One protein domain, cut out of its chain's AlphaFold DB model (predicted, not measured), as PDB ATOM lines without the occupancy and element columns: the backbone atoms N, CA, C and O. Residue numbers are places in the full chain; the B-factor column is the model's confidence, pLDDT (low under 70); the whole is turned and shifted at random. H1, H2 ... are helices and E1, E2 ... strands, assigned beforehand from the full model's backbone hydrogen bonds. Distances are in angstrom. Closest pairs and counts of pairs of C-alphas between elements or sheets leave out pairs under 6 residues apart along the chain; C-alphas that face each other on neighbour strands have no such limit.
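This is residues 65 to 123, 148 to 253, 305 to 347 and 380 to 389 of the 396 residues of the protein "Hypothetical protein" of Ditylum brightwellii (UniProt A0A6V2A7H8). A strongly twisted sheet of six strands forms the core, with helices on both faces as three layers: H4 and H8 on one face, the long H6 and the shorter H7 on the other. H2 and H9 pack on H7, and residues 185 to 193, after H4, stick out. The printed part has 218 residues, with named elements in the order H1 E1 H2 H3 E2 E3 H4 H5 E4 H6 E5 H7 E6 H8 H9. The mixed sheet runs E1 E6 E5 E3 E2 E4, and the class is mixed, helices and strands. The whole is compact, with a radius of gyration of the C-alphas of 18.1 A and spans of 64 by 44 by 42 A.

H1, residues 65 to 68, begins at C-alpha 65 (224.727, 147.088, 252.569). E1 is 80 to 83, H2 85 to 92, H3 95 to 101, E2 113 to 118 and E3 154 to 159, 16.2 A long. H4, 165 to 184, measures 28.9 A; H5 is 192 to 196 and E4 201 to 205. H6, 214 to 237, measures 35.0 A from C-alpha 214 (242.166, 114.996, 281.465). E5 is 246 to 249, H7 306 to 314, E6 319 to 322, H8 324 to 333 and H9 380 to 387, ending at C-alpha 387 (246.528, 148.729, 269.046).

E2 is antiparallel to E3, with N 115 and O 157 at 2.8 A, and to E4, with N 116 and O 203 at 2.9 A. E5 is parallel to E3, with N 247 and O 156 at 2.8 A, and to E6, with N 320 and O 246 at 2.8 A. E1 is antiparallel to E6, with N 81 and O 321 at 2.9 A. E3, H4 H5, E4 and E4, H6, E5 are split strand-helix-strand units, other strands lying between their two, with right-handed crossovers. H4 and H6 are on opposite faces, at heights over the sheet of 9.4 A and 9.8 A. H4 touches H8 with residues 167 to 171 alone, closest at the C-alphas of Val 168 and Leu 331, 6.3 A. H2 touches H7, closest at the C-alphas of Gln 86 and Asn 313, 3.9 A, and H9, at those of Phe 88 and Met 384, 7.3 A. H1, H3 and H5 are not on the sheet. In H2, H4, H5, H6 and H9 every O i to N i+4 pair is within hydrogen-bond range; H8 has 4 of 6, H3 1 of 3 with 1 of 4 O i to N i+3 pairs, H7 1 of 5 with 4 of 6, and H1 is too short.

The C-alphas farthest apart, of Lys 96 and Asn 190, are 64.2 A apart. Cuts leave C-alpha gaps of 13.4 A from 123 to 148, 8.9 A from 253 to 305 and 27.7 A from 347 to 380. The links H1 to E1 and H3 to E2 are long. Mean pLDDT of the printed part is 76.6, under 70 at residues 94 to 123, 148 to 149, 183 to 211, 239 and 338 to 347.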
ATOM      1  N   SER A  65     223.290 146.790 252.624       71.00
ATOM      2  CA  SER A  65     224.727 147.088 252.569       71.00
ATOM      3  C   SER A  65     225.413 147.000 253.932       71.00
ATOM      4  O   SER A  65     226.573 146.607 254.000       71.00
ATOM      5  N   GLU A  66     224.717 147.349 255.018       73.06
ATOM      6  CA  GLU A  66     225.249 147.199 256.379       73.06
ATOM      7  C   GLU A  66     225.294 145.729 256.802       73.06
ATOM      8  O   GLU A  66     226.218 145.321 257.500       73.06
ATOM      9  N   LYS A  67     224.335 144.908 256.356       74.25
ATOM     10  CA  LYS A  67     224.332 143.462 256.629       74.25
ATOM     11  C   LYS A  67     225.461 142.736 255.903       74.25
ATOM     12  O   LYS A  67     226.132 141.910 256.521       74.25
ATOM     13  N   ASP A  68     225.681 143.060 254.631       75.69
ATOM     14  CA  ASP A  68     226.719 142.426 253.811       75.69
ATOM     15  C   ASP A  68     228.133 142.756 254.331       75.69
ATOM     16  O   ASP A  68     229.042 141.933 254.238       75.69
ATOM     17  N   ASN A  69     228.296 143.926 254.961       84.12
ATOM     18  CA  ASN A  69     229.570 144.423 255.486       84.12
ATOM     19  C   ASN A  69     229.647 144.426 257.022       84.12
ATOM     20  O   ASN A  69     230.525 145.067 257.590       84.12
ATOM     21  N   PHE A  70     228.762 143.711 257.726       92.12
ATOM     22  CA  PHE A  70     228.668 143.801 259.192       92.12
ATOM     23  C   PHE A  70     229.979 143.429 259.915       92.12
ATOM     24  O   PHE A  70     230.305 143.977 260.966       92.12
ATOM     25  N   PHE A  71     230.746 142.499 259.338       93.88
ATOM     26  CA  PHE A  71     232.064 142.077 259.832       93.88
ATOM     27  C   PHE A  71     233.235 142.694 259.049       93.88
ATOM     28  O   PHE A  71     234.386 142.281 259.224       93.88
ATOM     29  N   ASP A  72     232.962 143.651 258.163       93.31
ATOM     30  CA  ASP A  72     234.004 144.431 257.511       93.31
ATOM     31  C   ASP A  72     234.433 145.574 258.432       93.31
ATOM     32  O   ASP A  72     233.742 146.580 258.599       93.31
ATOM     33  N   CYS A  73     235.594 145.403 259.057       94.94
ATOM     34  CA  CYS A  73     236.170 146.378 259.974       94.94
ATOM     35  C   CYS A  73     237.203 147.292 259.293       94.94
ATOM     36  O   CYS A  73     237.982 147.945 259.990       94.94
ATOM     37  N   ALA A  74     237.279 147.300 257.955       92.12
ATOM     38  CA  ALA A  74     238.215 148.143 257.213       92.12
ATOM     39  C   ALA A  74     237.796 149.620 257.196       92.12
ATOM     40  O   ALA A  74     238.640 150.498 256.995       92.12
ATOM     41  N   HIS A  75     236.508 149.905 257.404       91.81
ATOM     42  CA  HIS A  75     235.982 151.262 257.402       91.81
ATOM     43  C   HIS A  75     236.055 151.910 258.791       91.81
ATOM     44  O   HIS A  75     235.999 151.255 259.831       91.81
ATOM     45  N   GLN A  76     236.219 153.234 258.818       88.81
ATOM     46  CA  GLN A  76     236.375 153.990 260.064       88.81
ATOM     47  C   GLN A  76     235.070 154.046 260.880       88.81
ATOM     48  O   GLN A  76     235.103 154.119 262.110       88.81
ATOM     49  N   ASP A  77     233.943 154.017 260.177       90.19
ATOM     50  CA  ASP A  77     232.572 154.006 260.679       90.19
ATOM     51  C   ASP A  77     232.044 152.597 260.986       90.19
ATOM     52  O   ASP A  77     230.957 152.472 261.545       90.19
ATOM     53  N   SER A  78     232.815 151.539 260.706       93.19
ATOM     54  CA  SER A  78     232.458 150.178 261.108       93.19
ATOM     55  C   SER A  78     232.289 150.074 262.628       93.19
ATOM     56  O   SER A  78     233.061 150.660 263.395       93.19
ATOM     57  N   LEU A  79     231.343 149.241 263.072       94.12
ATOM     58  CA  LEU A  79     231.142 148.910 264.493       94.12
ATOM     59  C   LEU A  79     232.309 148.097 265.080       94.12
ATOM     60  O   LEU A  79     232.512 148.053 266.288       94.12
ATOM     61  N   CYS A  80     233.088 147.432 264.226       96.56
ATOM     62  CA  CYS A  80     234.182 146.570 264.644       96.56
ATOM     63  C   CYS A  80     235.561 147.114 264.262       96.56
ATOM     64  O   CYS A  80     235.708 148.020 263.440       96.56
ATOM     65  N   ARG A  81     236.602 146.529 264.859       96.94
ATOM     66  CA  ARG A  81     238.014 146.746 264.518       96.94
ATOM     67  C   ARG A  81     238.688 145.412 264.230       96.94
ATOM     68  O   ARG A  81     238.435 144.432 264.933       96.94
ATOM     69  N   TYR A  82     239.559 145.368 263.225       96.69
ATOM     70  CA  TYR A  82     240.349 144.166 262.973       96.69
ATOM     71  C   TYR A  82     241.456 144.008 264.009       96.69
ATOM     72  O   TYR A  82     242.239 144.919 264.269       96.69
ATOM     73  N   PHE A  83     241.537 142.809 264.574       96.00
ATOM     74  CA  PHE A  83     242.643 142.369 265.400       96.00
ATOM     75  C   PHE A  83     243.369 141.212 264.724       96.00
ATOM     76  O   PHE A  83     242.749 140.228 264.315       96.00
ATOM     77  N   HIS A  84     244.696 141.322 264.666       95.44
ATOM     78  CA  HIS A  84     245.594 140.297 264.144       95.44
ATOM     79  C   HIS A  84     246.444 139.758 265.303       95.44
ATOM     80  O   HIS A  84     247.491 140.342 265.611       95.44
ATOM     81  N   PRO A  85     246.016 138.667 265.971       92.12
ATOM     82  CA  PRO A  85     246.677 138.151 267.166       92.12
ATOM     83  C   PRO A  85     248.169 137.907 266.950       92.12
ATOM     84  O   PRO A  85     248.977 138.354 267.759       92.12
ATOM     85  N   GLN A  86     248.540 137.274 265.833       91.00
ATOM     86  CA  GLN A  86     249.935 137.008 265.484       91.00
ATOM     87  C   GLN A  86     250.791 138.279 265.489       91.00
ATOM     88  O   GLN A  86     251.828 138.325 266.145       91.00
ATOM     89  N   THR A  87     250.333 139.333 264.809       92.38
ATOM     90  CA  THR A  87     251.073 140.599 264.755       92.38
ATOM     91  C   THR A  87     251.160 141.217 266.147       92.38
ATOM     92  O   THR A  87     252.254 141.520 266.606       92.38
ATOM     93  N   PHE A  88     250.041 141.317 266.869       91.81
ATOM     94  CA  PHE A  88     250.009 141.910 268.208       91.81
ATOM     95  C   PHE A  88     250.981 141.234 269.186       91.81
ATOM     96  O   PHE A  88     251.769 141.909 269.848       91.81
ATOM     97  N   PHE A  89     250.956 139.903 269.265       86.56
ATOM     98  CA  PHE A  89     251.806 139.157 270.192       86.56
ATOM     99  C   PHE A  89     253.287 139.171 269.788       86.56
ATOM    100  O   PHE A  89     254.139 139.093 270.671       86.56
ATOM    101  N   GLN A  90     253.603 139.297 268.494       86.88
ATOM    102  CA  GLN A  90     254.983 139.376 268.002       86.88
ATOM    103  C   GLN A  90     255.582 140.785 268.097       86.88
ATOM    104  O   GLN A  90     256.760 140.919 268.424       86.88
ATOM    105  N   SER A  91     254.808 141.831 267.791       86.06
ATOM    106  CA  SER A  91     255.324 143.199 267.646       86.06
ATOM    107  C   SER A  91     255.047 144.105 268.839       86.06
ATOM    108  O   SER A  91     255.841 145.000 269.119       86.06
ATOM    109  N   SER A  92     253.903 143.928 269.501       80.69
ATOM    110  CA  SER A  92     253.378 144.921 270.447       80.69
ATOM    111  C   SER A  92     253.689 144.585 271.902       80.69
ATOM    112  O   SER A  92     253.626 145.468 272.757       80.69
ATOM    113  N   LEU A  93     254.057 143.336 272.195       76.00
ATOM    114  CA  LEU A  93     254.523 142.960 273.523       76.00
ATOM    115  C   LEU A  93     256.035 143.193 273.640       76.00
ATOM    116  O   LEU A  93     256.803 142.655 272.841       76.00
ATOM    117  N   PRO A  94     256.499 143.979 274.630       67.06
ATOM    118  CA  PRO A  94     257.920 144.211 274.818       67.06
ATOM    119  C   PRO A  94     258.648 142.884 275.060       67.06
ATOM    120  O   PRO A  94     258.262 142.080 275.907       67.06
ATOM    121  N   SER A  95     259.767 142.693 274.359       62.47
ATOM    122  CA  SER A  95     260.620 141.493 274.399       62.47
ATOM    123  C   SER A  95     261.158 141.117 275.787       62.47
ATOM    124  O   SER A  95     261.787 140.070 275.944       62.47
ATOM    125  N   LYS A  96     260.950 141.964 276.803       49.25
ATOM    126  CA  LYS A  96     261.625 141.857 278.095       49.25
ATOM    127  C   LYS A  96     261.068 140.816 279.050       49.25
ATOM    128  O   LYS A  96     261.826 140.426 279.931       49.25
ATOM    129  N   ASP A  97     259.860 140.289 278.857       56.72
ATOM    130  CA  ASP A  97     259.493 139.068 279.577       56.72
ATOM    131  C   ASP A  97     258.338 138.303 278.921       56.72
ATOM    132  O   ASP A  97     257.231 138.166 279.441       56.72
ATOM    133  N   GLU A  98     258.631 137.696 277.772       54.00
ATOM    134  CA  GLU A  98     257.782 136.656 277.178       54.00
ATOM    135  C   GLU A  98     257.354 135.596 278.223       54.00
ATOM    136  O   GLU A  98     256.284 135.002 278.111       54.00
ATOM    137  N   ARG A  99     258.172 135.377 279.271       54.53
ATOM    138  CA  ARG A  99     257.887 134.482 280.406       54.53
ATOM    139  C   ARG A  99     256.845 135.033 281.379       54.53
ATOM    140  O   ARG A  99     256.120 134.233 281.962       54.53
ATOM    141  N   GLU A 100     256.751 136.346 281.561       57.09
ATOM    142  CA  GLU A 100     255.785 136.976 282.466       57.09
ATOM    143  C   GLU A 100     254.400 137.055 281.823       57.09
ATOM    144  O   GLU A 100     253.413 136.683 282.447       57.09
ATOM    145  N   TYR A 101     254.313 137.350 280.525       54.50
ATOM    146  CA  TYR A 101     253.041 137.250 279.801       54.50
ATOM    147  C   TYR A 101     252.631 135.796 279.530       54.50
ATOM    148  O   TYR A 101     251.445 135.477 279.560       54.50
ATOM    149  N   LYS A 102     253.592 134.866 279.390       52.22
ATOM    150  CA  LYS A 102     253.317 133.421 279.498       52.22
ATOM    151  C   LYS A 102     252.763 133.029 280.876       52.22
ATOM    152  O   LYS A 102     252.087 132.010 280.943       52.22
ATOM    153  N   ARG A 103     253.034 133.809 281.935       51.59
ATOM    154  CA  ARG A 103     252.456 133.660 283.284       51.59
ATOM    155  C   ARG A 103     251.166 134.455 283.493       51.59
ATOM    156  O   ARG A 103     250.465 134.157 284.453       51.59
ATOM    157  N   ILE A 104     250.822 135.424 282.649       46.25
ATOM    158  CA  ILE A 104     249.525 136.110 282.687       46.25
ATOM    159  C   ILE A 104     248.511 135.175 282.018       46.25
ATOM    160  O   ILE A 104     248.460 135.030 280.798       46.25
ATOM    161  N   GLY A 105     247.786 134.440 282.861       46.69
ATOM    162  CA  GLY A 105     247.089 133.202 282.504       46.69
ATOM    163  C   GLY A 105     247.768 131.942 283.057       46.69
ATOM    164  O   GLY A 105     247.264 130.856 282.831       46.69
ATOM    165  N   GLY A 106     248.876 132.052 283.793       47.34
ATOM    166  CA  GLY A 106     249.606 130.970 284.461       47.34
ATOM    167  C   GLY A 106     250.214 129.906 283.533       47.34
ATOM    168  O   GLY A 106     250.277 130.051 282.319       47.34
ATOM    169  N   LEU A 107     250.582 128.749 284.105       44.12
ATOM    170  CA  LEU A 107     250.780 127.484 283.359       44.12
ATOM    171  C   LEU A 107     249.456 126.932 282.793       44.12
ATOM    172  O   LEU A 107     249.356 125.747 282.457       44.12
ATOM    173  N   ASN A 108     248.404 127.748 282.757       48.34
ATOM    174  CA  ASN A 108     247.081 127.324 282.369       48.34
ATOM    175  C   ASN A 108     247.086 127.134 280.851       48.34
ATOM    176  O   ASN A 108     246.831 128.042 280.067       48.34
ATOM    177  N   SER A 109     247.392 125.905 280.444       50.69
ATOM    178  CA  SER A 109     247.325 125.375 279.076       50.69
ATOM    179  C   SER A 109     245.885 125.285 278.551       50.69
ATOM    180  O   SER A 109     245.529 124.383 277.790       50.69
ATOM    181  N   ASN A 110     245.005 126.165 279.025       52.12
ATOM    182  CA  ASN A 110     243.599 126.145 278.700       52.12
ATOM    183  C   ASN A 110     243.366 126.999 277.465       52.12
ATOM    184  O   ASN A 110     243.460 128.222 277.489       52.12
ATOM    185  N   LEU A 111     243.005 126.313 276.392       51.66
ATOM    186  CA  LEU A 111     242.608 126.921 275.139       51.66
ATOM    187  C   LEU A 111     241.340 127.807 275.332       51.66
ATOM    188  O   LEU A 111     240.491 127.497 276.190       51.66
ATOM    189  N   PRO A 112     241.145 128.872 274.531       56.06
ATOM    190  CA  PRO A 112     240.017 129.796 274.624       56.06
ATOM    191  C   PRO A 112     238.722 129.139 274.170       56.06
ATOM    192  O   PRO A 112     238.751 128.309 273.268       56.06
ATOM    193  N   ALA A 113     237.575 129.448 274.779       55.50
ATOM    194  CA  ALA A 113     236.327 128.888 274.259       55.50
ATOM    195  C   ALA A 113     235.976 129.534 272.929       55.50
ATOM    196  O   ALA A 113     235.903 130.756 272.821       55.50
ATOM    197  N   CYS A 114     235.656 128.691 271.959       54.62
ATOM    198  CA  CYS A 114     235.182 129.104 270.650       54.62
ATOM    199  C   CYS A 114     233.794 128.498 270.440       54.62
ATOM    200  O   CYS A 114     233.528 127.362 270.826       54.62
ATOM    201  N   THR A 115     232.880 129.252 269.849       56.19
ATOM    202  CA  THR A 115     231.614 128.726 269.343       56.19
ATOM    203  C   THR A 115     231.632 128.927 267.839       56.19
ATOM    204  O   THR A 115     231.534 130.054 267.370       56.19
ATOM    205  N   GLY A 116     231.836 127.840 267.097       58.00
ATOM    206  CA  GLY A 116     231.755 127.844 265.643       58.00
ATOM    207  C   GLY A 116     230.319 127.569 265.214       58.00
ATOM    208  O   GLY A 116     229.700 126.613 265.677       58.00
ATOM    209  N   LEU A 117     229.779 128.404 264.341       54.22
ATOM    210  CA  LEU A 117     228.578 128.116 263.577       54.22
ATOM    211  C   LEU A 117     229.023 127.830 262.147       54.22
ATOM    212  O   LEU A 117     229.572 128.697 261.472       54.22
ATOM    213  N   VAL A 118     228.812 126.595 261.715       58.22
ATOM    214  CA  VAL A 118     229.066 126.176 260.340       58.22
ATOM    215  C   VAL A 118     227.748 125.662 259.799       58.22
ATOM    216  O   VAL A 118     227.090 124.814 260.412       58.22
ATOM    217  N   TRP A 119     227.340 126.203 258.664       47.44
ATOM    218  CA  TRP A 119     226.178 125.725 257.952       47.44
ATOM    219  C   TRP A 119     226.420 125.817 256.457       47.44
ATOM    220  O   TRP A 119     226.945 126.798 255.944       47.44
ATOM    221  N   TRP A 120     226.064 124.757 255.756       47.75
ATOM    222  CA  TRP A 120     226.218 124.676 254.318       47.75
ATOM    223  C   TRP A 120     224.850 124.735 253.670       47.75
ATOM    224  O   TRP A 120     223.960 123.933 253.955       47.75
ATOM    225  N   GLU A 121     224.722 125.651 252.727       41.22
ATOM    226  CA  GLU A 121     223.833 125.467 251.601       41.22
ATOM    227  C   GLU A 121     224.701 125.018 250.425       41.22
ATOM    228  O   GLU A 121     225.576 125.752 249.976       41.22
ATOM    229  N   GLU A 122     224.478 123.817 249.885       44.12
ATOM    230  CA  GLU A 122     225.075 123.405 248.604       44.12
ATOM    231  C   GLU A 122     224.399 124.180 247.442       44.12
ATOM    232  O   GLU A 122     223.868 123.593 246.503       44.12
ATOM    233  N   HIS A 123     224.343 125.516 247.523       42.47
ATOM    234  CA  HIS A 123     223.642 126.371 246.562       42.47
ATOM    235  C   HIS A 123     224.510 126.791 245.371       42.47
ATOM    236  O   HIS A 123     223.961 127.186 244.340       42.47
ATOM    237  N   TYR A 148     217.568 134.572 255.901       69.94
ATOM    238  CA  TYR A 148     218.898 134.146 256.371       69.94
ATOM    239  C   TYR A 148     220.011 134.411 255.346       69.94
ATOM    240  O   TYR A 148     221.177 134.158 255.648       69.94
ATOM    241  N   ASP A 149     219.666 134.925 254.162       68.81
ATOM    242  CA  ASP A 149     220.552 135.036 252.997       68.81
ATOM    243  C   ASP A 149     221.765 135.950 253.227       68.81
ATOM    244  O   ASP A 149     222.746 135.861 252.494       68.81
ATOM    245  N   TYR A 150     221.727 136.798 254.260       76.06
ATOM    246  CA  TYR A 150     222.815 137.716 254.601       76.06
ATOM    247  C   TYR A 150     223.781 137.180 255.672       76.06
ATOM    248  O   TYR A 150     224.810 137.803 255.936       76.06
ATOM    249  N   ILE A 151     223.466 136.059 256.334       82.88
ATOM    250  CA  ILE A 151     224.355 135.488 257.353       82.88
ATOM    251  C   ILE A 151     225.416 134.638 256.649       82.88
ATOM    252  O   ILE A 151     225.066 133.735 255.888       82.88
ATOM    253  N   PRO A 152     226.715 134.834 256.933       83.25
ATOM    254  CA  PRO A 152     227.760 134.020 256.330       83.25
ATOM    255  C   PRO A 152     227.578 132.537 256.683       83.25
ATOM    256  O   PRO A 152     227.282 132.172 257.827       83.25
ATOM    257  N   HIS A 153     227.806 131.664 255.698       78.75
ATOM    258  CA  HIS A 153     227.763 130.200 255.850       78.75
ATOM    259  C   HIS A 153     228.717 129.683 256.934       78.75
ATOM    260  O   HIS A 153     228.481 128.664 257.585       78.75
ATOM    261  N   ASN A 154     229.790 130.427 257.178       81.56
ATOM    262  CA  ASN A 154     230.730 130.121 258.227       81.56
ATOM    263  C   ASN A 154     230.936 131.327 259.130       81.56
ATOM    264  O   ASN A 154     231.439 132.358 258.697       81.56
ATOM    265  N   LEU A 155     230.578 131.176 260.399       88.50
ATOM    266  CA  LEU A 155     230.658 132.237 261.386       88.50
ATOM    267  C   LEU A 155     231.249 131.682 262.678       88.50
ATOM    268  O   LEU A 155     230.656 130.821 263.324       88.50
ATOM    269  N   THR A 156     232.406 132.179 263.107       90.19
ATOM    270  CA  THR A 156     232.997 131.762 264.386       90.19
ATOM    271  C   THR A 156     232.983 132.895 265.396       90.19
ATOM    272  O   THR A 156     233.562 133.950 265.176       90.19
ATOM    273  N   PHE A 157     232.396 132.636 266.561       92.06
ATOM    274  CA  PHE A 157     232.481 133.512 267.719       92.06
ATOM    275  C   PHE A 157     233.543 133.011 268.697       92.06
ATOM    276  O   PHE A 157     233.478 131.879 269.190       92.06
ATOM    277  N   VAL A 158     234.496 133.865 269.048       90.00
ATOM    278  CA  VAL A 158     235.427 133.594 270.147       90.00
ATOM    279  C   VAL A 158     234.842 134.148 271.436       90.00
ATOM    280  O   VAL A 158     234.637 135.352 271.578       90.00
ATOM    281  N   HIS A 159     234.581 133.275 272.404       87.62
ATOM    282  CA  HIS A 159     233.991 133.677 273.672       87.62
ATOM    283  C   HIS A 159     235.061 134.220 274.624       87.62
ATOM    284  O   HIS A 159     235.803 133.460 275.251       87.62
ATOM    285  N   MET A 160     235.065 135.544 274.790       86.38
ATOM    286  CA  MET A 160     235.837 136.237 275.822       86.38
ATOM    287  C   MET A 160     235.138 136.139 277.169       86.38
ATOM    288  O   MET A 160     233.980 136.542 277.332       86.38
ATOM    289  N   HIS A 161     235.851 135.634 278.172       83.62
ATOM    290  CA  HIS A 161     235.281 135.528 279.502       83.62
ATOM    291  C   HIS A 161     234.972 136.929 280.059       83.62
ATOM    292  O   HIS A 161     235.794 137.844 279.970       83.62
ATOM    293  N   LYS A 162     233.780 137.087 280.648       85.31
ATOM    294  CA  LYS A 162     233.265 138.343 281.237       85.31
ATOM    295  C   LYS A 162     233.007 139.499 280.256       85.31
ATOM    296  O   LYS A 162     232.837 140.624 280.709       85.31
ATOM    297  N   CYS A 163     232.881 139.228 278.956       88.12
ATOM    298  CA  CYS A 163     232.608 140.264 277.944       88.12
ATOM    299  C   CYS A 163     231.253 140.054 277.242       88.12
ATOM    300  O   CYS A 163     231.140 140.186 276.036       88.12
ATOM    301  N   GLY A 164     230.219 139.619 277.972       80.44
ATOM    302  CA  GLY A 164     228.873 139.431 277.397       80.44
ATOM    303  C   GLY A 164     228.696 138.217 276.471       80.44
ATOM    304  O   GLY A 164     227.596 137.975 275.979       80.44
ATOM    305  N   GLY A 165     229.726 137.388 276.277       83.69
ATOM    306  CA  GLY A 165     229.682 136.313 275.279       83.69
ATOM    307  C   GLY A 165     228.652 135.198 275.505       83.69
ATOM    308  O   GLY A 165     228.333 134.475 274.566       83.69
ATOM    309  N   SER A 166     228.071 135.067 276.703       84.69
ATOM    310  CA  SER A 166     226.949 134.142 276.939       84.69
ATOM    311  C   SER A 166     225.709 134.485 276.105       84.69
ATOM    312  O   SER A 166     225.019 133.568 275.650       84.69
ATOM    313  N   SER A 167     225.437 135.777 275.885       86.94
ATOM    314  CA  SER A 167     224.290 136.235 275.093       86.94
ATOM    315  C   SER A 167     224.509 135.941 273.613       86.94
ATOM    316  O   SER A 167     223.678 135.281 273.000       86.94
ATOM    317  N   VAL A 168     225.683 136.296 273.078       89.75
ATOM    318  CA  VAL A 168     226.073 136.002 271.686       89.75
ATOM    319  C   VAL A 168     226.053 134.501 271.414       89.75
ATOM    320  O   VAL A 168     225.469 134.037 270.441       89.75
ATOM    321  N   LYS A 169     226.611 133.701 272.328       86.25
ATOM    322  CA  LYS A 169     226.564 132.240 272.230       86.25
ATOM    323  C   LYS A 169     225.128 131.712 272.178       86.25
ATOM    324  O   LYS A 169     224.845 130.812 271.393       86.25
ATOM    325  N   SER A 170     224.236 132.237 273.016       85.25
ATOM    326  CA  SER A 170     222.817 131.855 272.998       85.25
ATOM    327  C   SER A 170     222.157 132.236 271.673       85.25
ATOM    328  O   SER A 170     221.489 131.390 271.082       85.25
ATOM    329  N   ALA A 171     222.440 133.438 271.163       87.94
ATOM    330  CA  ALA A 171     221.969 133.921 269.868       87.94
ATOM    331  C   ALA A 171     222.398 133.003 268.717       87.94
ATOM    332  O   ALA A 171     221.571 132.612 267.903       87.94
ATOM    333  N   MET A 172     223.660 132.564 268.693       87.31
ATOM    334  CA  MET A 172     224.149 131.622 267.679       87.31
ATOM    335  C   MET A 172     223.454 130.256 267.748       87.31
ATOM    336  O   MET A 172     223.193 129.641 266.716       87.31
ATOM    337  N   TYR A 173     223.130 129.765 268.949       84.69
ATOM    338  CA  TYR A 173     222.349 128.533 269.091       84.69
ATOM    339  C   TYR A 173     220.901 128.699 268.635       84.69
ATOM    340  O   TYR A 173     220.360 127.793 268.000       84.69
ATOM    341  N   ASP A 174     220.264 129.820 268.977       85.38
ATOM    342  CA  ASP A 174     218.922 130.155 268.501       85.38
ATOM    343  C   ASP A 174     218.905 130.251 266.973       85.38
ATOM    344  O   ASP A 174     218.060 129.632 266.329       85.38
ATOM    345  N   LEU A 175     219.889 130.940 266.394       85.62
ATOM    346  CA  LEU A 175     220.079 131.049 264.957       85.62
ATOM    347  C   LEU A 175     220.238 129.674 264.297       85.62
ATOM    348  O   LEU A 175     219.481 129.349 263.388       85.62
ATOM    349  N   SER A 176     221.134 128.822 264.803       83.88
ATOM    350  CA  SER A 176     221.302 127.458 264.286       83.88
ATOM    351  C   SER A 176     220.006 126.650 264.328       83.88
ATOM    352  O   SER A 176     219.674 125.988 263.346       83.88
ATOM    353  N   ARG A 177     219.247 126.716 265.431       83.31
ATOM    354  CA  ARG A 177     217.946 126.035 265.528       83.31
ATOM    355  C   ARG A 177     216.971 126.538 264.473       83.31
ATOM    356  O   ARG A 177     216.291 125.725 263.857       83.31
ATOM    357  N   ARG A 178     216.915 127.851 264.260       82.81
ATOM    358  CA  ARG A 178     216.020 128.451 263.272       82.81
ATOM    359  C   ARG A 178     216.357 128.036 261.847       82.81
ATOM    360  O   ARG A 178     215.439 127.638 261.140       82.81
ATOM    361  N   ILE A 179     217.637 128.033 261.468       78.56
ATOM    362  CA  ILE A 179     218.081 127.569 260.141       78.56
ATOM    363  C   ILE A 179     217.678 126.098 259.914       78.56
ATOM    364  O   ILE A 179     217.190 125.723 258.846       78.56
ATOM    365  N   VAL A 180     217.809 125.249 260.939       77.38
ATOM    366  CA  VAL A 180     217.356 123.847 260.867       77.38
ATOM    367  C   VAL A 180     215.830 123.753 260.721       77.38
ATOM    368  O   VAL A 180     215.325 122.954 259.926       77.38
ATOM    369  N   SER A 181     215.076 124.563 261.469       79.81
ATOM    370  CA  SER A 181     213.610 124.559 261.428       79.81
ATOM    371  C   SER A 181     213.049 125.073 260.099       79.81
ATOM    372  O   SER A 181     212.135 124.446 259.568       79.81
ATOM    373  N   SER A 182     213.607 126.151 259.537       73.44
ATOM    374  CA  SER A 182     213.207 126.689 258.227       73.44
ATOM    375  C   SER A 182     213.535 125.727 257.085       73.44
ATOM    376  O   SER A 182     212.771 125.601 256.133       73.44
ATOM    377  N   SER A 183     214.620 124.962 257.210       67.19
ATOM    378  CA  SER A 183     214.962 123.917 256.240       67.19
ATOM    379  C   SER A 183     213.968 122.749 256.241       67.19
ATOM    380  O   SER A 183     213.771 122.104 255.213       67.19
ATOM    381  N   SER A 184     213.330 122.474 257.384       63.56
ATOM    382  CA  SER A 184     212.430 121.326 257.566       63.56
ATOM    383  C   SER A 184     211.016 121.562 257.021       63.56
ATOM    384  O   SER A 184     210.319 120.600 256.700       63.56
ATOM    385  N   SER A 185     210.576 122.818 256.896       61.59
ATOM    386  CA  SER A 185     209.266 123.171 256.329       61.59
ATOM    387  C   SER A 185     209.219 123.071 254.798       61.59
ATOM    388  O   SER A 185     208.133 123.065 254.221       61.59
ATOM    389  N   ILE A 186     210.370 122.910 254.133       61.12
ATOM    390  CA  ILE A 186     210.480 122.639 252.691       61.12
ATOM    391  C   ILE A 186     210.276 121.128 252.467       61.12
ATOM    392  O   ILE A 186     211.191 120.356 252.189       61.12
ATOM    393  N   SER A 187     209.037 120.686 252.650       51.47
ATOM    394  CA  SER A 187     208.592 119.295 252.811       51.47
ATOM    395  C   SER A 187     208.546 118.436 251.534       51.47
ATOM    396  O   SER A 187     207.798 117.465 251.474       51.47
ATOM    397  N   ASN A 188     209.393 118.715 250.538       57.66
ATOM    398  CA  ASN A 188     209.546 117.874 249.335       57.66
ATOM    399  C   ASN A 188     210.899 117.140 249.251       57.66
ATOM    400  O   ASN A 188     211.231 116.572 248.208       57.66
ATOM    401  N   ALA A 189     211.690 117.119 250.329       56.09
ATOM    402  CA  ALA A 189     212.940 116.361 250.387       56.09
ATOM    403  C   ALA A 189     212.657 114.847 250.490       56.09
ATOM    404  O   ALA A 189     212.656 114.262 251.570       56.09
ATOM    405  N   ASN A 190     212.423 114.194 249.350       59.97
ATOM    406  CA  ASN A 190     212.182 112.746 249.257       59.97
ATOM    407  C   ASN A 190     213.441 111.887 249.508       59.97
ATOM    408  O   ASN A 190     213.393 110.664 249.383       59.97
ATOM    409  N   SER A 191     214.578 112.499 249.843       62.25
ATOM    410  CA  SER A 191     215.867 111.826 249.971       62.25
ATOM    411  C   SER A 191     216.542 112.167 251.296       62.25
ATOM    412  O   SER A 191     216.768 113.331 251.617       62.25
ATOM    413  N   LEU A 192     216.951 111.133 252.039       57.69
ATOM    414  CA  LEU A 192     217.815 111.259 253.218       57.69
ATOM    415  C   LEU A 192     219.110 112.031 252.892       57.69
ATOM    416  O   LEU A 192     219.629 112.745 253.746       57.69
ATOM    417  N   ASN A 193     219.591 111.955 251.643       55.91
ATOM    418  CA  ASN A 193     220.750 112.728 251.196       55.91
ATOM    419  C   ASN A 193     220.450 114.232 251.108       55.91
ATOM    420  O   ASN A 193     221.343 115.018 251.401       55.91
ATOM    421  N   ASP A 194     219.222 114.652 250.784       54.94
ATOM    422  CA  ASP A 194     218.847 116.077 250.763       54.94
ATOM    423  C   ASP A 194     218.724 116.647 252.181       54.94
ATOM    424  O   ASP A 194     219.052 117.808 252.421       54.94
ATOM    425  N   MET A 195     218.324 115.809 253.142       51.56
ATOM    426  CA  MET A 195     218.285 116.170 254.559       51.56
ATOM    427  C   MET A 195     219.699 116.294 255.152       51.56
ATOM    428  O   MET A 195     219.982 117.251 255.868       51.56
ATOM    429  N   VAL A 196     220.612 115.374 254.812       54.94
ATOM    430  CA  VAL A 196     222.025 115.425 255.242       54.94
ATOM    431  C   VAL A 196     222.770 116.613 254.615       54.94
ATOM    432  O   VAL A 196     223.607 117.237 255.268       54.94
ATOM    433  N   LYS A 197     222.415 116.993 253.382       54.56
ATOM    434  CA  LYS A 197     222.966 118.158 252.669       54.56
ATOM    435  C   LYS A 197     222.565 119.519 253.240       54.56
ATOM    436  O   LYS A 197     223.115 120.513 252.796       54.56
ATOM    437  N   ARG A 198     221.630 119.588 254.195       54.25
ATOM    438  CA  ARG A 198     221.137 120.850 254.788       54.25
ATOM    439  C   ARG A 198     221.367 120.948 256.295       54.25
ATOM    440  O   ARG A 198     220.757 121.771 256.975       54.25
ATOM    441  N   ILE A 199     222.222 120.087 256.850       56.22
ATOM    442  CA  ILE A 199     222.500 120.098 258.287       56.22
ATOM    443  C   ILE A 199     223.293 121.359 258.633       56.22
ATOM    444  O   ILE A 199     224.494 121.443 258.416       56.22
ATOM    445  N   SER A 200     222.608 122.319 259.238       55.31
ATOM    446  CA  SER A 200     223.244 123.414 259.961       55.31
ATOM    447  C   SER A 200     223.527 122.961 261.385       55.31
ATOM    448  O   SER A 200     222.622 122.460 262.060       55.31
ATOM    449  N   TYR A 201     224.748 123.151 261.882       60.69
ATOM    450  CA  TYR A 201     225.043 122.907 263.289       60.69
ATOM    451  C   TYR A 201     225.840 124.055 263.912       60.69
ATOM    452  O   TYR A 201     226.873 124.498 263.419       60.69
ATOM    453  N   ALA A 202     225.373 124.527 265.066       58.12
ATOM    454  CA  ALA A 202     226.211 125.284 265.985       58.12
ATOM    455  C   ALA A 202     227.076 124.303 266.786       58.12
ATOM    456  O   ALA A 202     226.584 123.603 267.679       58.12
ATOM    457  N   THR A 203     228.377 124.277 266.513       65.88
ATOM    458  CA  THR A 203     229.348 123.534 267.319       65.88
ATOM    459  C   THR A 203     229.994 124.464 268.336       65.88
ATOM    460  O   THR A 203     230.811 125.325 268.022       65.88
ATOM    461  N   ALA A 204     229.679 124.264 269.617       63.28
ATOM    462  CA  ALA A 204     230.423 124.935 270.677       63.28
ATOM    463  C   ALA A 204     231.618 124.103 271.136       63.28
ATOM    464  O   ALA A 204     231.461 123.061 271.779       63.28
ATOM    465  N   TYR A 205     232.808 124.646 270.917       65.56
ATOM    466  CA  TYR A 205     234.065 124.167 271.472       65.56
ATOM    467  C   TYR A 205     234.223 124.764 272.879       65.56
ATOM    468  O   TYR A 205     234.739 125.865 273.090       65.56
ATOM    469  N   LYS A 206     233.665 124.060 273.875       59.50
ATOM    470  CA  LYS A 206     233.638 124.517 275.276       59.50
ATOM    471  C   LYS A 206     235.054 124.710 275.843       59.50
ATOM    472  O   LYS A 206     235.983 123.987 275.489       59.50
ATOM    473  N   HIS A 207     235.188 125.634 276.802       55.50
ATOM    474  CA  HIS A 207     236.409 125.799 277.600       55.50
ATOM    475  C   HIS A 207     236.867 124.469 278.216       55.50
ATOM    476  O   HIS A 207     236.050 123.655 278.654       55.50
ATOM    477  N   ALA A 208     238.185 124.311 278.352       50.50
ATOM    478  CA  ALA A 208     238.795 123.176 279.039       50.50
ATOM    479  C   ALA A 208     238.428 123.094 280.536       50.50
ATOM    480  O   ALA A 208     238.350 121.997 281.081       50.50
ATOM    481  N   PHE A 209     238.116 124.227 281.183       49.00
ATOM    482  CA  PHE A 209     237.757 124.302 282.609       49.00
ATOM    483  C   PHE A 209     236.528 123.463 283.015       49.00
ATOM    484  O   PHE A 209     236.316 123.240 284.202       49.00
ATOM    485  N   GLY A 210     235.714 123.002 282.057       52.03
ATOM    486  CA  GLY A 210     234.533 122.170 282.314       52.03
ATOM    487  C   GLY A 210     234.684 120.690 281.952       52.03
ATOM    488  O   GLY A 210     233.688 119.968 281.988       52.03
ATOM    489  N   ALA A 211     235.871 120.229 281.539       60.41
ATOM    490  CA  ALA A 211     236.079 118.815 281.238       60.41
ATOM    491  C   ALA A 211     236.128 118.001 282.538       60.41
ATOM    492  O   ALA A 211     236.900 118.306 283.444       60.41
ATOM    493  N   SER A 212     235.342 116.927 282.620       72.88
ATOM    494  CA  SER A 212     235.298 116.066 283.809       72.88
ATOM    495  C   SER A 212     236.536 115.168 283.951       72.88
ATOM    496  O   SER A 212     236.690 114.491 284.964       72.88
ATOM    497  N   SER A 213     237.421 115.136 282.943       81.69
ATOM    498  CA  SER A 213     238.657 114.344 282.938       81.69
ATOM    499  C   SER A 213     239.738 114.939 282.026       81.69
ATOM    500  O   SER A 213     239.432 115.584 281.021       81.69
ATOM    501  N   THR A 214     241.010 114.632 282.310       78.56
ATOM    502  CA  THR A 214     242.166 114.996 281.465       78.56
ATOM    503  C   THR A 214     242.017 114.495 280.029       78.56
ATOM    504  O   THR A 214     242.301 115.221 279.083       78.56
ATOM    505  N   ALA A 215     241.507 113.274 279.841       83.00
ATOM    506  CA  ALA A 215     241.286 112.715 278.509       83.00
ATOM    507  C   ALA A 215     240.217 113.491 277.723       83.00
ATOM    508  O   ALA A 215     240.358 113.694 276.519       83.00
ATOM    509  N   GLN A 216     239.148 113.944 278.389       80.38
ATOM    510  CA  GLN A 216     238.151 114.804 277.753       80.38
ATOM    511  C   GLN A 216     238.736 116.176 277.409       80.38
ATOM    512  O   GLN A 216     238.463 116.673 276.320       80.38
ATOM    513  N   LYS A 217     239.565 116.755 278.290       78.50
ATOM    514  CA  LYS A 217     240.289 118.000 278.000       78.50
ATOM    515  C   LYS A 217     241.111 117.865 276.715       78.50
ATOM    516  O   LYS A 217     240.901 118.647 275.801       78.50
ATOM    517  N   LEU A 218     241.955 116.835 276.615       80.44
ATOM    518  CA  LEU A 218     242.805 116.603 275.439       80.44
ATOM    519  C   LEU A 218     242.002 116.459 274.140       80.44
ATOM    520  O   LEU A 218     242.384 117.023 273.120       80.44
ATOM    521  N   ARG A 219     240.863 115.752 274.169       82.38
ATOM    522  CA  ARG A 219     239.981 115.647 272.992       82.38
ATOM    523  C   ARG A 219     239.374 116.990 272.596       82.38
ATOM    524  O   ARG A 219     239.362 117.315 271.414       82.38
ATOM    525  N   ASN A 220     238.877 117.754 273.568       77.81
ATOM    526  CA  ASN A 220     238.311 119.078 273.308       77.81
ATOM    527  C   ASN A 220     239.375 120.038 272.762       77.81
ATOM    528  O   ASN A 220     239.064 120.896 271.941       77.81
ATOM    529  N   ASP A 221     240.614 119.904 273.233       78.75
ATOM    530  CA  ASP A 221     241.728 120.736 272.796       78.75
ATOM    531  C   ASP A 221     242.130 120.404 271.350       78.75
ATOM    532  O   ASP A 221     242.131 121.303 270.513       78.75
ATOM    533  N   ALA A 222     242.285 119.120 271.008       81.88
ATOM    534  CA  ALA A 222     242.557 118.685 269.634       81.88
ATOM    535  C   ALA A 222     241.454 119.096 268.636       81.88
ATOM    536  O   ALA A 222     241.741 119.551 267.530       81.88
ATOM    537  N   GLN A 223     240.177 118.982 269.024       81.00
ATOM    538  CA  GLN A 223     239.056 119.444 268.191       81.00
ATOM    539  C   GLN A 223     239.108 120.951 267.926       81.00
ATOM    540  O   GLN A 223     238.714 121.411 266.858       81.00
ATOM    541  N   ARG A 224     239.579 121.724 268.906       78.62
ATOM    542  CA  ARG A 224     239.660 123.178 268.809       78.62
ATOM    543  C   ARG A 224     240.832 123.622 267.951       78.62
ATOM    544  O   ARG A 224     240.642 124.501 267.128       78.62
ATOM    545  N   GLU A 225     241.995 122.998 268.099       82.81
ATOM    546  CA  GLU A 225     243.146 123.240 267.218       82.81
ATOM    547  C   GLU A 225     242.799 122.934 265.758       82.81
ATOM    548  O   GLU A 225     243.042 123.761 264.887       82.81
ATOM    549  N   SER A 226     242.123 121.809 265.504       83.62
ATOM    550  CA  SER A 226     241.639 121.467 264.161       83.62
ATOM    551  C   SER A 226     240.649 122.503 263.607       83.62
ATOM    552  O   SER A 226     240.723 122.849 262.426       83.62
ATOM    553  N   HIS A 227     239.753 123.043 264.445       83.62
ATOM    554  CA  HIS A 227     238.852 124.133 264.044       83.62
ATOM    555  C   HIS A 227     239.631 125.403 263.689       83.62
ATOM    556  O   HIS A 227     239.387 125.995 262.647       83.62
ATOM    557  N   ILE A 228     240.607 125.792 264.513       84.50
ATOM    558  CA  ILE A 228     241.446 126.980 264.293       84.50
ATOM    559  C   ILE A 228     242.253 126.864 262.994       84.50
ATOM    560  O   ILE A 228     242.268 127.802 262.205       84.50
ATOM    561  N   GLN A 229     242.850 125.704 262.730       87.25
ATOM    562  CA  GLN A 229     243.546 125.433 261.467       87.25
ATOM    563  C   GLN A 229     242.609 125.568 260.262       87.25
ATOM    564  O   GLN A 229     242.979 126.149 259.247       87.25
ATOM    565  N   SER A 230     241.373 125.080 260.386       85.06
ATOM    566  CA  SER A 230     240.375 125.195 259.315       85.06
ATOM    567  C   SER A 230     239.998 126.655 259.041       85.06
ATOM    568  O   SER A 230     239.860 127.038 257.884       85.06
ATOM    569  N   ILE A 231     239.874 127.481 260.088       86.06
ATOM    570  CA  ILE A 231     239.639 128.927 259.952       86.06
ATOM    571  C   ILE A 231     240.765 129.581 259.152       86.06
ATOM    572  O   ILE A 231     240.490 130.339 258.226       86.06
ATOM    573  N   GLU A 232     242.019 129.307 259.524       89.25
ATOM    574  CA  GLU A 232     243.178 129.899 258.856       89.25
ATOM    575  C   GLU A 232     243.187 129.558 257.365       89.25
ATOM    576  O   GLU A 232     243.294 130.465 256.542       89.25
ATOM    577  N   LEU A 233     243.026 128.276 257.019       87.25
ATOM    578  CA  LEU A 233     243.017 127.828 255.625       87.25
ATOM    579  C   LEU A 233     241.957 128.573 254.806       87.25
ATOM    580  O   LEU A 233     242.260 129.091 253.735       87.25
ATOM    581  N   ILE A 234     240.740 128.708 255.338       82.75
ATOM    582  CA  ILE A 234     239.644 129.380 254.629       82.75
ATOM    583  C   ILE A 234     239.916 130.884 254.480       82.75
ATOM    584  O   ILE A 234     239.735 131.441 253.396       82.75
ATOM    585  N   GLN A 235     240.383 131.562 255.534       87.62
ATOM    586  CA  GLN A 235     240.710 132.990 255.437       87.62
ATOM    587  C   GLN A 235     241.874 133.254 254.465       87.62
ATOM    588  O   GLN A 235     241.874 134.283 253.787       87.62
ATOM    589  N   GLN A 236     242.833 132.331 254.355       86.69
ATOM    590  CA  GLN A 236     243.937 132.423 253.396       86.69
ATOM    591  C   GLN A 236     243.484 132.195 251.947       86.69
ATOM    592  O   GLN A 236     243.927 132.922 251.059       86.69
ATOM    593  N   GLU A 237     242.599 131.227 251.695       84.50
ATOM    594  CA  GLU A 237     242.117 130.903 250.343       84.50
ATOM    595  C   GLU A 237     241.292 132.033 249.715       84.50
ATOM    596  O   GLU A 237     241.406 132.305 248.519       84.50
ATOM    597  N   HIS A 238     240.469 132.716 250.513       74.00
ATOM    598  CA  HIS A 238     239.537 133.722 250.005       74.00
ATOM    599  C   HIS A 238     240.094 135.152 249.984       74.00
ATOM    600  O   HIS A 238     239.406 136.052 249.502       74.00
ATOM    601  N   TYR A 239     241.315 135.382 250.486       67.69
ATOM    602  CA  TYR A 239     241.980 136.695 250.575       67.69
ATOM    603  C   TYR A 239     241.166 137.813 251.264       67.69
ATOM    604  O   TYR A 239     241.576 138.973 251.240       67.69
ATOM    605  N   GLN A 240     240.021 137.491 251.872       72.44
ATOM    606  CA  GLN A 240     239.074 138.438 252.456       72.44
ATOM    607  C   GLN A 240     238.522 137.854 253.767       72.44
ATOM    608  O   GLN A 240     237.811 136.849 253.722       72.44
ATOM    609  N   PRO A 241     238.791 138.470 254.935       71.25
ATOM    610  CA  PRO A 241     238.282 138.010 256.235       71.25
ATOM    611  C   PRO A 241     236.751 137.904 256.320       71.25
ATOM    612  O   PRO A 241     236.224 137.185 257.167       71.25
ATOM    613  N   VAL A 242     236.039 138.614 255.441       75.56
ATOM    614  CA  VAL A 242     234.573 138.708 255.413       75.56
ATOM    615  C   VAL A 242     233.907 137.403 254.944       75.56
ATOM    616  O   VAL A 242     232.753 137.152 255.278       75.56
ATOM    617  N   SER A 243     234.617 136.523 254.224       74.56
ATOM    618  CA  SER A 243     234.053 135.245 253.743       74.56
ATOM    619  C   SER A 243     233.887 134.196 254.852       74.56
ATOM    620  O   SER A 243     232.978 133.365 254.800       74.56
ATOM    621  N   PHE A 244     234.745 134.250 255.874       84.44
ATOM    622  CA  PHE A 244     234.648 133.459 257.098       84.44
ATOM    623  C   PHE A 244     234.905 134.387 258.289       84.44
ATOM    624  O   PHE A 244     236.038 134.471 258.793       84.44
ATOM    625  N   PRO A 245     233.873 135.109 258.759       90.94
ATOM    626  CA  PRO A 245     234.048 136.012 259.874       90.94
ATOM    627  C   PRO A 245     234.355 135.243 261.154       90.94
ATOM    628  O   PRO A 245     233.583 134.405 261.635       90.94
ATOM    629  N   VAL A 246     235.506 135.564 261.734       92.94
ATOM    630  CA  VAL A 246     235.815 135.262 263.127       92.94
ATOM    631  C   VAL A 246     235.593 136.544 263.893       92.94
ATOM    632  O   VAL A 246     236.209 137.556 263.570       92.94
ATOM    633  N   PHE A 247     234.730 136.525 264.897       95.62
ATOM    634  CA  PHE A 247     234.418 137.727 265.652       95.62
ATOM    635  C   PHE A 247     234.391 137.493 267.155       95.62
ATOM    636  O   PHE A 247     234.304 136.363 267.649       95.62
ATOM    637  N   THR A 248     234.486 138.584 267.901       95.44
ATOM    638  CA  THR A 248     234.402 138.567 269.354       95.44
ATOM    639  C   THR A 248     233.847 139.877 269.905       95.44
ATOM    640  O   THR A 248     233.819 140.885 269.205       95.44
ATOM    641  N   ILE A 249     233.419 139.841 271.167       95.19
ATOM    642  CA  ILE A 249     233.012 141.020 271.933       95.19
ATOM    643  C   ILE A 249     234.045 141.250 273.029       95.19
ATOM    644  O   ILE A 249     234.360 140.335 273.800       95.19
ATOM    645  N   ILE A 250     234.545 142.472 273.109       95.69
ATOM    646  CA  ILE A 250     235.423 142.954 274.176       95.69
ATOM    647  C   ILE A 250     234.642 143.869 275.116       95.69
ATOM    648  O   ILE A 250     233.470 144.155 274.909       95.69
ATOM    649  N   ARG A 251     235.275 144.285 276.206       94.75
ATOM    650  CA  ARG A 251     234.696 145.217 277.167       94.75
ATOM    651  C   ARG A 251     235.797 146.087 277.748       94.75
ATOM    652  O   ARG A 251     236.888 145.579 278.011       94.75
ATOM    653  N   HIS A 252     235.491 147.349 278.039       95.56
ATOM    654  CA  HIS A 252     236.424 148.243 278.720       95.56
ATOM    655  C   HIS A 252     236.999 147.582 280.002       95.56
ATOM    656  O   HIS A 252     236.224 147.043 280.804       95.56
ATOM    657  N   PRO A 253     238.325 147.618 280.257       95.69
ATOM    658  CA  PRO A 253     238.955 146.867 281.354       95.69
ATOM    659  C   PRO A 253     238.343 147.119 282.738       95.69
ATOM    660  O   PRO A 253     238.117 146.186 283.509       95.69
ATOM    661  N   MET A 305     241.486 139.630 278.266       89.88
ATOM    662  CA  MET A 305     240.823 139.377 276.980       89.88
ATOM    663  C   MET A 305     241.812 138.943 275.901       89.88
ATOM    664  O   MET A 305     241.596 137.922 275.253       89.88
ATOM    665  N   ALA A 306     242.937 139.648 275.771       88.62
ATOM    666  CA  ALA A 306     243.954 139.337 274.775       88.62
ATOM    667  C   ALA A 306     244.441 137.884 274.890       88.62
ATOM    668  O   ALA A 306     244.610 137.193 273.886       88.62
ATOM    669  N   THR A 307     244.593 137.358 276.110       82.75
ATOM    670  CA  THR A 307     245.085 135.984 276.317       82.75
ATOM    671  C   THR A 307     244.134 134.915 275.773       82.75
ATOM    672  O   THR A 307     244.587 133.842 275.377       82.75
ATOM    673  N   HIS A 308     242.838 135.209 275.648       82.00
ATOM    674  CA  HIS A 308     241.892 134.319 274.977       82.00
ATOM    675  C   HIS A 308     242.089 134.276 273.449       82.00
ATOM    676  O   HIS A 308     241.570 133.383 272.795       82.00
ATOM    677  N   LEU A 309     242.847 135.197 272.858       86.56
ATOM    678  CA  LEU A 309     243.199 135.170 271.434       86.56
ATOM    679  C   LEU A 309     244.601 134.612 271.194       86.56
ATOM    680  O   LEU A 309     245.031 134.480 270.054       86.56
ATOM    681  N   ARG A 310     245.313 134.227 272.256       80.56
ATOM    682  CA  ARG A 310     246.715 133.816 272.169       80.56
ATOM    683  C   ARG A 310     246.948 132.585 271.300       80.56
ATOM    684  O   ARG A 310     248.000 132.494 270.685       80.56
ATOM    685  N   LEU A 311     246.005 131.647 271.214       73.81
ATOM    686  CA  LEU A 311     246.190 130.497 270.319       73.81
ATOM    687  C   LEU A 311     246.209 130.878 268.851       73.81
ATOM    688  O   LEU A 311     246.824 130.175 268.066       73.81
ATOM    689  N   PHE A 312     245.569 131.983 268.488       83.81
ATOM    690  CA  PHE A 312     245.604 132.468 267.117       83.81
ATOM    691  C   PHE A 312     246.950 133.126 266.799       83.81
ATOM    692  O   PHE A 312     247.173 133.491 265.662       83.81
ATOM    693  N   ASN A 313     247.871 133.271 267.760       82.62
ATOM    694  CA  ASN A 313     249.212 133.796 267.498       82.62
ATOM    695  C   ASN A 313     250.014 132.928 266.512       82.62
ATOM    696  O   ASN A 313     250.887 133.425 265.807       82.62
ATOM    697  N   GLU A 314     249.744 131.625 266.485       84.62
ATOM    698  CA  GLU A 314     250.426 130.689 265.586       84.62
ATOM    699  C   GLU A 314     249.814 130.668 264.180       84.62
ATOM    700  O   GLU A 314     250.379 130.042 263.290       84.62
ATOM    701  N   TYR A 315     248.702 131.379 263.977       87.00
ATOM    702  CA  TYR A 315     247.896 131.331 262.765       87.00
ATOM    703  C   TYR A 315     247.676 132.741 262.211       87.00
ATOM    704  O   TYR A 315     247.494 133.704 262.958       87.00
ATOM    705  N   ASN A 316     247.636 132.889 260.892       90.69
ATOM    706  CA  ASN A 316     247.318 134.164 260.253       90.69
ATOM    707  C   ASN A 316     245.796 134.384 260.189       90.69
ATOM    708  O   ASN A 316     245.197 134.394 259.115       90.69
ATOM    709  N   ILE A 317     245.162 134.505 261.358       91.94
ATOM    710  CA  ILE A 317     243.713 134.705 261.497       91.94
ATOM    711  C   ILE A 317     243.419 136.168 261.816       91.94
ATOM    712  O   ILE A 317     244.007 136.755 262.724       91.94
ATOM    713  N   THR A 318     242.447 136.733 261.107       95.12
ATOM    714  CA  THR A 318     241.900 138.064 261.378       95.12
ATOM    715  C   THR A 318     240.607 137.943 262.175       95.12
ATOM    716  O   THR A 318     239.718 137.165 261.816       95.12
ATOM    717  N   VAL A 319     240.499 138.713 263.261       95.31
ATOM    718  CA  VAL A 319     239.335 138.720 264.156       95.31
ATOM    719  C   VAL A 319     238.642 140.078 264.104       95.31
ATOM    720  O   VAL A 319     239.276 141.104 264.331       95.31
ATOM    721  N   SER A 320     237.335 140.076 263.865       97.12
ATOM    722  CA  SER A 320     236.459 141.246 263.975       97.12
ATOM    723  C   SER A 320     236.102 141.478 265.443       97.12
ATOM    724  O   SER A 320     235.452 140.643 266.077       97.12
ATOM    725  N   VAL A 321     236.563 142.582 266.018       97.06
ATOM    726  CA  VAL A 321     236.390 142.894 267.440       97.06
ATOM    727  C   VAL A 321     235.345 143.991 267.598       97.06
ATOM    728  O   VAL A 321     235.550 145.086 267.088       97.06
ATOM    729  N   PHE A 322     234.261 143.706 268.317       97.12
ATOM    730  CA  PHE A 322     233.193 144.663 268.634       97.12
ATOM    731  C   PHE A 322     233.271 145.089 270.100       97.12
ATOM    732  O   PHE A 322     233.590 144.255 270.961       97.12
ATOM    733  N   ASP A 323     232.936 146.345 270.398       95.81
ATOM    734  CA  ASP A 323     232.763 146.777 271.783       95.81
ATOM    735  C   ASP A 323     231.470 146.195 272.379       95.81
ATOM    736  O   ASP A 323     230.545 145.778 271.679       95.81
ATOM    737  N   ILE A 324     231.404 146.117 273.709       94.31
ATOM    738  CA  ILE A 324     230.200 145.662 274.399       94.31
ATOM    739  C   ILE A 324     229.027 146.627 274.193       94.31
ATOM    740  O   ILE A 324     227.883 146.177 274.288       94.31
ATOM    741  N   SER A 325     229.282 147.911 273.912       93.00
ATOM    742  CA  SER A 325     228.240 148.882 273.556       93.00
ATOM    743  C   SER A 325     227.412 148.421 272.361       93.00
ATOM    744  O   SER A 325     226.198 148.615 272.357       93.00
ATOM    745  N   ASP A 326     228.046 147.710 271.428       94.25
ATOM    746  CA  ASP A 326     227.470 147.308 270.140       94.25
ATOM    747  C   ASP A 326     226.871 145.891 270.205       94.25
ATOM    748  O   ASP A 326     226.489 145.289 269.199       94.25
ATOM    749  N   ILE A 327     226.774 145.299 271.407       92.25
ATOM    750  CA  ILE A 327     226.231 143.944 271.568       92.25
ATOM    751  C   ILE A 327     224.783 143.852 271.080       92.25
ATOM    752  O   ILE A 327     224.371 142.790 270.624       92.25
ATOM    753  N   LYS A 328     224.003 144.935 271.168       91.19
ATOM    754  CA  LYS A 328     222.619 144.948 270.678       91.19
ATOM    755  C   LYS A 328     222.583 144.745 269.166       91.19
ATOM    756  O   LYS A 328     221.867 143.853 268.720       91.19
ATOM    757  N   ASP A 329     223.414 145.468 268.423       91.94
ATOM    758  CA  ASP A 329     223.548 145.352 266.970       91.94
ATOM    759  C   ASP A 329     224.017 143.953 266.568       91.94
ATOM    760  O   ASP A 329     223.452 143.332 265.671       91.94
ATOM    761  N   VAL A 330     224.979 143.383 267.306       93.00
ATOM    762  CA  VAL A 330     225.434 142.001 267.086       93.00
ATOM    763  C   VAL A 330     224.311 140.990 267.333       93.00
ATOM    764  O   VAL A 330     224.133 140.053 266.554       93.00
ATOM    765  N   LEU A 331     223.538 141.138 268.411       91.81
ATOM    766  CA  LEU A 331     222.424 140.232 268.704       91.81
ATOM    767  C   LEU A 331     221.300 140.377 267.668       91.81
ATOM    768  O   LEU A 331     220.750 139.358 267.243       91.81
ATOM    769  N   GLN A 332     221.011 141.602 267.224       90.12
ATOM    770  CA  GLN A 332     220.044 141.893 266.167       90.12
ATOM    771  C   GLN A 332     220.482 141.302 264.826       90.12
ATOM    772  O   GLN A 332     219.677 140.655 264.159       90.12
ATOM    773  N   TYR A 333     221.760 141.435 264.464       91.06
ATOM    774  CA  TYR A 333     222.332 140.817 263.269       91.06
ATOM    775  C   TYR A 333     222.158 139.291 263.286       91.06
ATOM    776  O   TYR A 333     221.720 138.697 262.300       91.06
ATOM    777  N   LEU A 334     222.385 138.656 264.445       90.19
ATOM    778  CA  LEU A 334     222.139 137.222 264.678       90.19
ATOM    779  C   LEU A 334     220.641 136.855 264.764       90.19
ATOM    780  O   LEU A 334     220.283 135.695 265.009       90.19
ATOM    781  N   GLY A 335     219.761 137.835 264.566       87.94
ATOM    782  CA  GLY A 335     218.314 137.720 264.496       87.94
ATOM    783  C   GLY A 335     217.610 137.621 265.840       87.94
ATOM    784  O   GLY A 335     216.506 137.085 265.895       87.94
ATOM    785  N   LEU A 336     218.230 138.017 266.948       85.44
ATOM    786  CA  LEU A 336     217.481 138.213 268.188       85.44
ATOM    787  C   LEU A 336     216.772 139.564 268.124       85.44
ATOM    788  O   LEU A 336     217.403 140.588 267.888       85.44
ATOM    789  N   MET A 337     215.455 139.554 268.327       75.25
ATOM    790  CA  MET A 337     214.660 140.779 268.286       75.25
ATOM    791  C   MET A 337     215.035 141.686 269.468       75.25
ATOM    792  O   MET A 337     215.206 141.159 270.575       75.25
ATOM    793  N   PRO A 338     215.100 143.018 269.274       66.12
ATOM    794  CA  PRO A 338     215.399 143.978 270.342       66.12
ATOM    795  C   PRO A 338     214.502 143.792 271.573       66.12
ATOM    796  O   PRO A 338     214.978 143.846 272.705       66.12
ATOM    797  N   ASP A 339     213.230 143.463 271.333       65.88
ATOM    798  CA  ASP A 339     212.193 143.323 272.363       65.88
ATOM    799  C   ASP A 339     212.240 141.985 273.100       65.88
ATOM    800  O   ASP A 339     211.572 141.792 274.119       65.88
ATOM    801  N   THR A 340     213.036 141.028 272.609       63.62
ATOM    802  CA  THR A 340     213.370 139.873 273.431       63.62
ATOM    803  C   THR A 340     214.387 140.325 274.464       63.62
ATOM    804  O   THR A 340     215.585 140.088 274.333       63.62
ATOM    805  N   GLU A 341     213.882 140.904 275.553       54.59
ATOM    806  CA  GLU A 341     214.563 141.027 276.842       54.59
ATOM    807  C   GLU A 341     214.867 139.628 277.425       54.59
ATOM    808  O   GLU A 341     214.639 139.327 278.595       54.59
ATOM    809  N   ARG A 342     215.418 138.704 276.624       54.59
ATOM    810  CA  ARG A 342     216.232 137.602 277.125       54.59
ATOM    811  C   ARG A 342     217.467 138.259 277.690       54.59
ATOM    812  O   ARG A 342     218.490 138.365 277.020       54.59
ATOM    813  N   HIS A 343     217.297 138.772 278.902       50.47
ATOM    814  CA  HIS A 343     218.232 139.643 279.557       50.47
ATOM    815  C   HIS A 343     219.659 139.143 279.320       50.47
ATOM    816  O   HIS A 343     220.064 138.076 279.794       50.47
ATOM    817  N   VAL A 344     220.453 139.982 278.653       53.00
ATOM    818  CA  VAL A 344     221.764 140.332 279.190       53.00
ATOM    819  C   VAL A 344     221.483 140.644 280.660       53.00
ATOM    820  O   VAL A 344     220.983 141.721 280.935       53.00
ATOM    821  N   HIS A 345     221.580 139.623 281.527       53.88
ATOM    822  CA  HIS A 345     220.927 139.574 282.843       53.88
ATOM    823  C   HIS A 345     220.853 140.958 283.471       53.88
ATOM    824  O   HIS A 345     221.911 141.513 283.763       53.88
ATOM    825  N   ASP A 346     219.651 141.512 283.637       53.22
ATOM    826  CA  ASP A 346     219.503 142.769 284.349       53.22
ATOM    827  C   ASP A 346     219.896 142.493 285.800       53.22
ATOM    828  O   ASP A 346     219.149 141.925 286.599       53.22
ATOM    829  N   ARG A 347     221.159 142.794 286.105       56.91
ATOM    830  CA  ARG A 347     221.758 142.532 287.412       56.91
ATOM    831  C   ARG A 347     221.236 143.506 288.465       56.91
ATOM    832  O   ARG A 347     221.602 143.344 289.629       56.91
ATOM    833  N   VAL A 380     247.805 144.261 279.324       89.50
ATOM    834  CA  VAL A 380     247.769 143.597 278.009       89.50
ATOM    835  C   VAL A 380     246.486 143.916 277.238       89.50
ATOM    836  O   VAL A 380     246.537 144.118 276.026       89.50
ATOM    837  N   ASP A 381     245.341 143.986 277.922       93.38
ATOM    838  CA  ASP A 381     244.073 144.345 277.284       93.38
ATOM    839  C   ASP A 381     244.091 145.818 276.872       93.38
ATOM    840  O   ASP A 381     243.682 146.137 275.762       93.38
ATOM    841  N   VAL A 382     244.627 146.710 277.712       95.38
ATOM    842  CA  VAL A 382     244.791 148.134 277.371       95.38
ATOM    843  C   VAL A 382     245.664 148.295 276.122       95.38
ATOM    844  O   VAL A 382     245.303 149.047 275.215       95.38
ATOM    845  N   LEU A 383     246.778 147.562 276.032       93.88
ATOM    846  CA  LEU A 383     247.642 147.552 274.847       93.88
ATOM    847  C   LEU A 383     246.911 147.023 273.608       93.88
ATOM    848  O   LEU A 383     247.020 147.628 272.542       93.88
ATOM    849  N   MET A 384     246.156 145.929 273.741       95.00
ATOM    850  CA  MET A 384     245.356 145.357 272.652       95.00
ATOM    851  C   MET A 384     244.333 146.365 272.127       95.00
ATOM    852  O   MET A 384     244.278 146.606 270.925       95.00
ATOM    853  N   LEU A 385     243.560 146.985 273.021       96.31
ATOM    854  CA  LEU A 385     242.519 147.952 272.675       96.31
ATOM    855  C   LEU A 385     243.093 149.178 271.962       96.31
ATOM    856  O   LEU A 385     242.591 149.566 270.910       96.31
ATOM    857  N   ARG A 386     244.196 149.732 272.481       95.62
ATOM    858  CA  ARG A 386     244.913 150.836 271.829       95.62
ATOM    859  C   ARG A 386     245.438 150.437 270.449       95.62
ATOM    860  O   ARG A 386     245.352 151.229 269.518       95.62
ATOM    861  N   ASN A 387     245.967 149.219 270.308       95.44
ATOM    862  CA  ASN A 387     246.528 148.729 269.046       95.44
ATOM    863  C   ASN A 387     245.480 148.607 267.933       95.44
ATOM    864  O   ASN A 387     245.812 148.855 266.778       95.44
ATOM    865  N   ILE A 388     244.233 148.280 268.278       95.75
ATOM    866  CA  ILE A 388     243.124 148.179 267.315       95.75
ATOM    867  C   ILE A 388     242.273 149.453 267.232       95.75
ATOM    868  O   ILE A 388     241.261 149.472 266.538       95.75
ATOM    869  N   GLY A 389     242.685 150.529 267.908       95.50
ATOM    870  CA  GLY A 389     242.067 151.850 267.787       95.50
ATOM    871  C   GLY A 389     240.819 152.082 268.644       95.50
ATOM    872  O   GLY A 389     240.072 153.012 268.350       95.50
TER     873      GLY A 389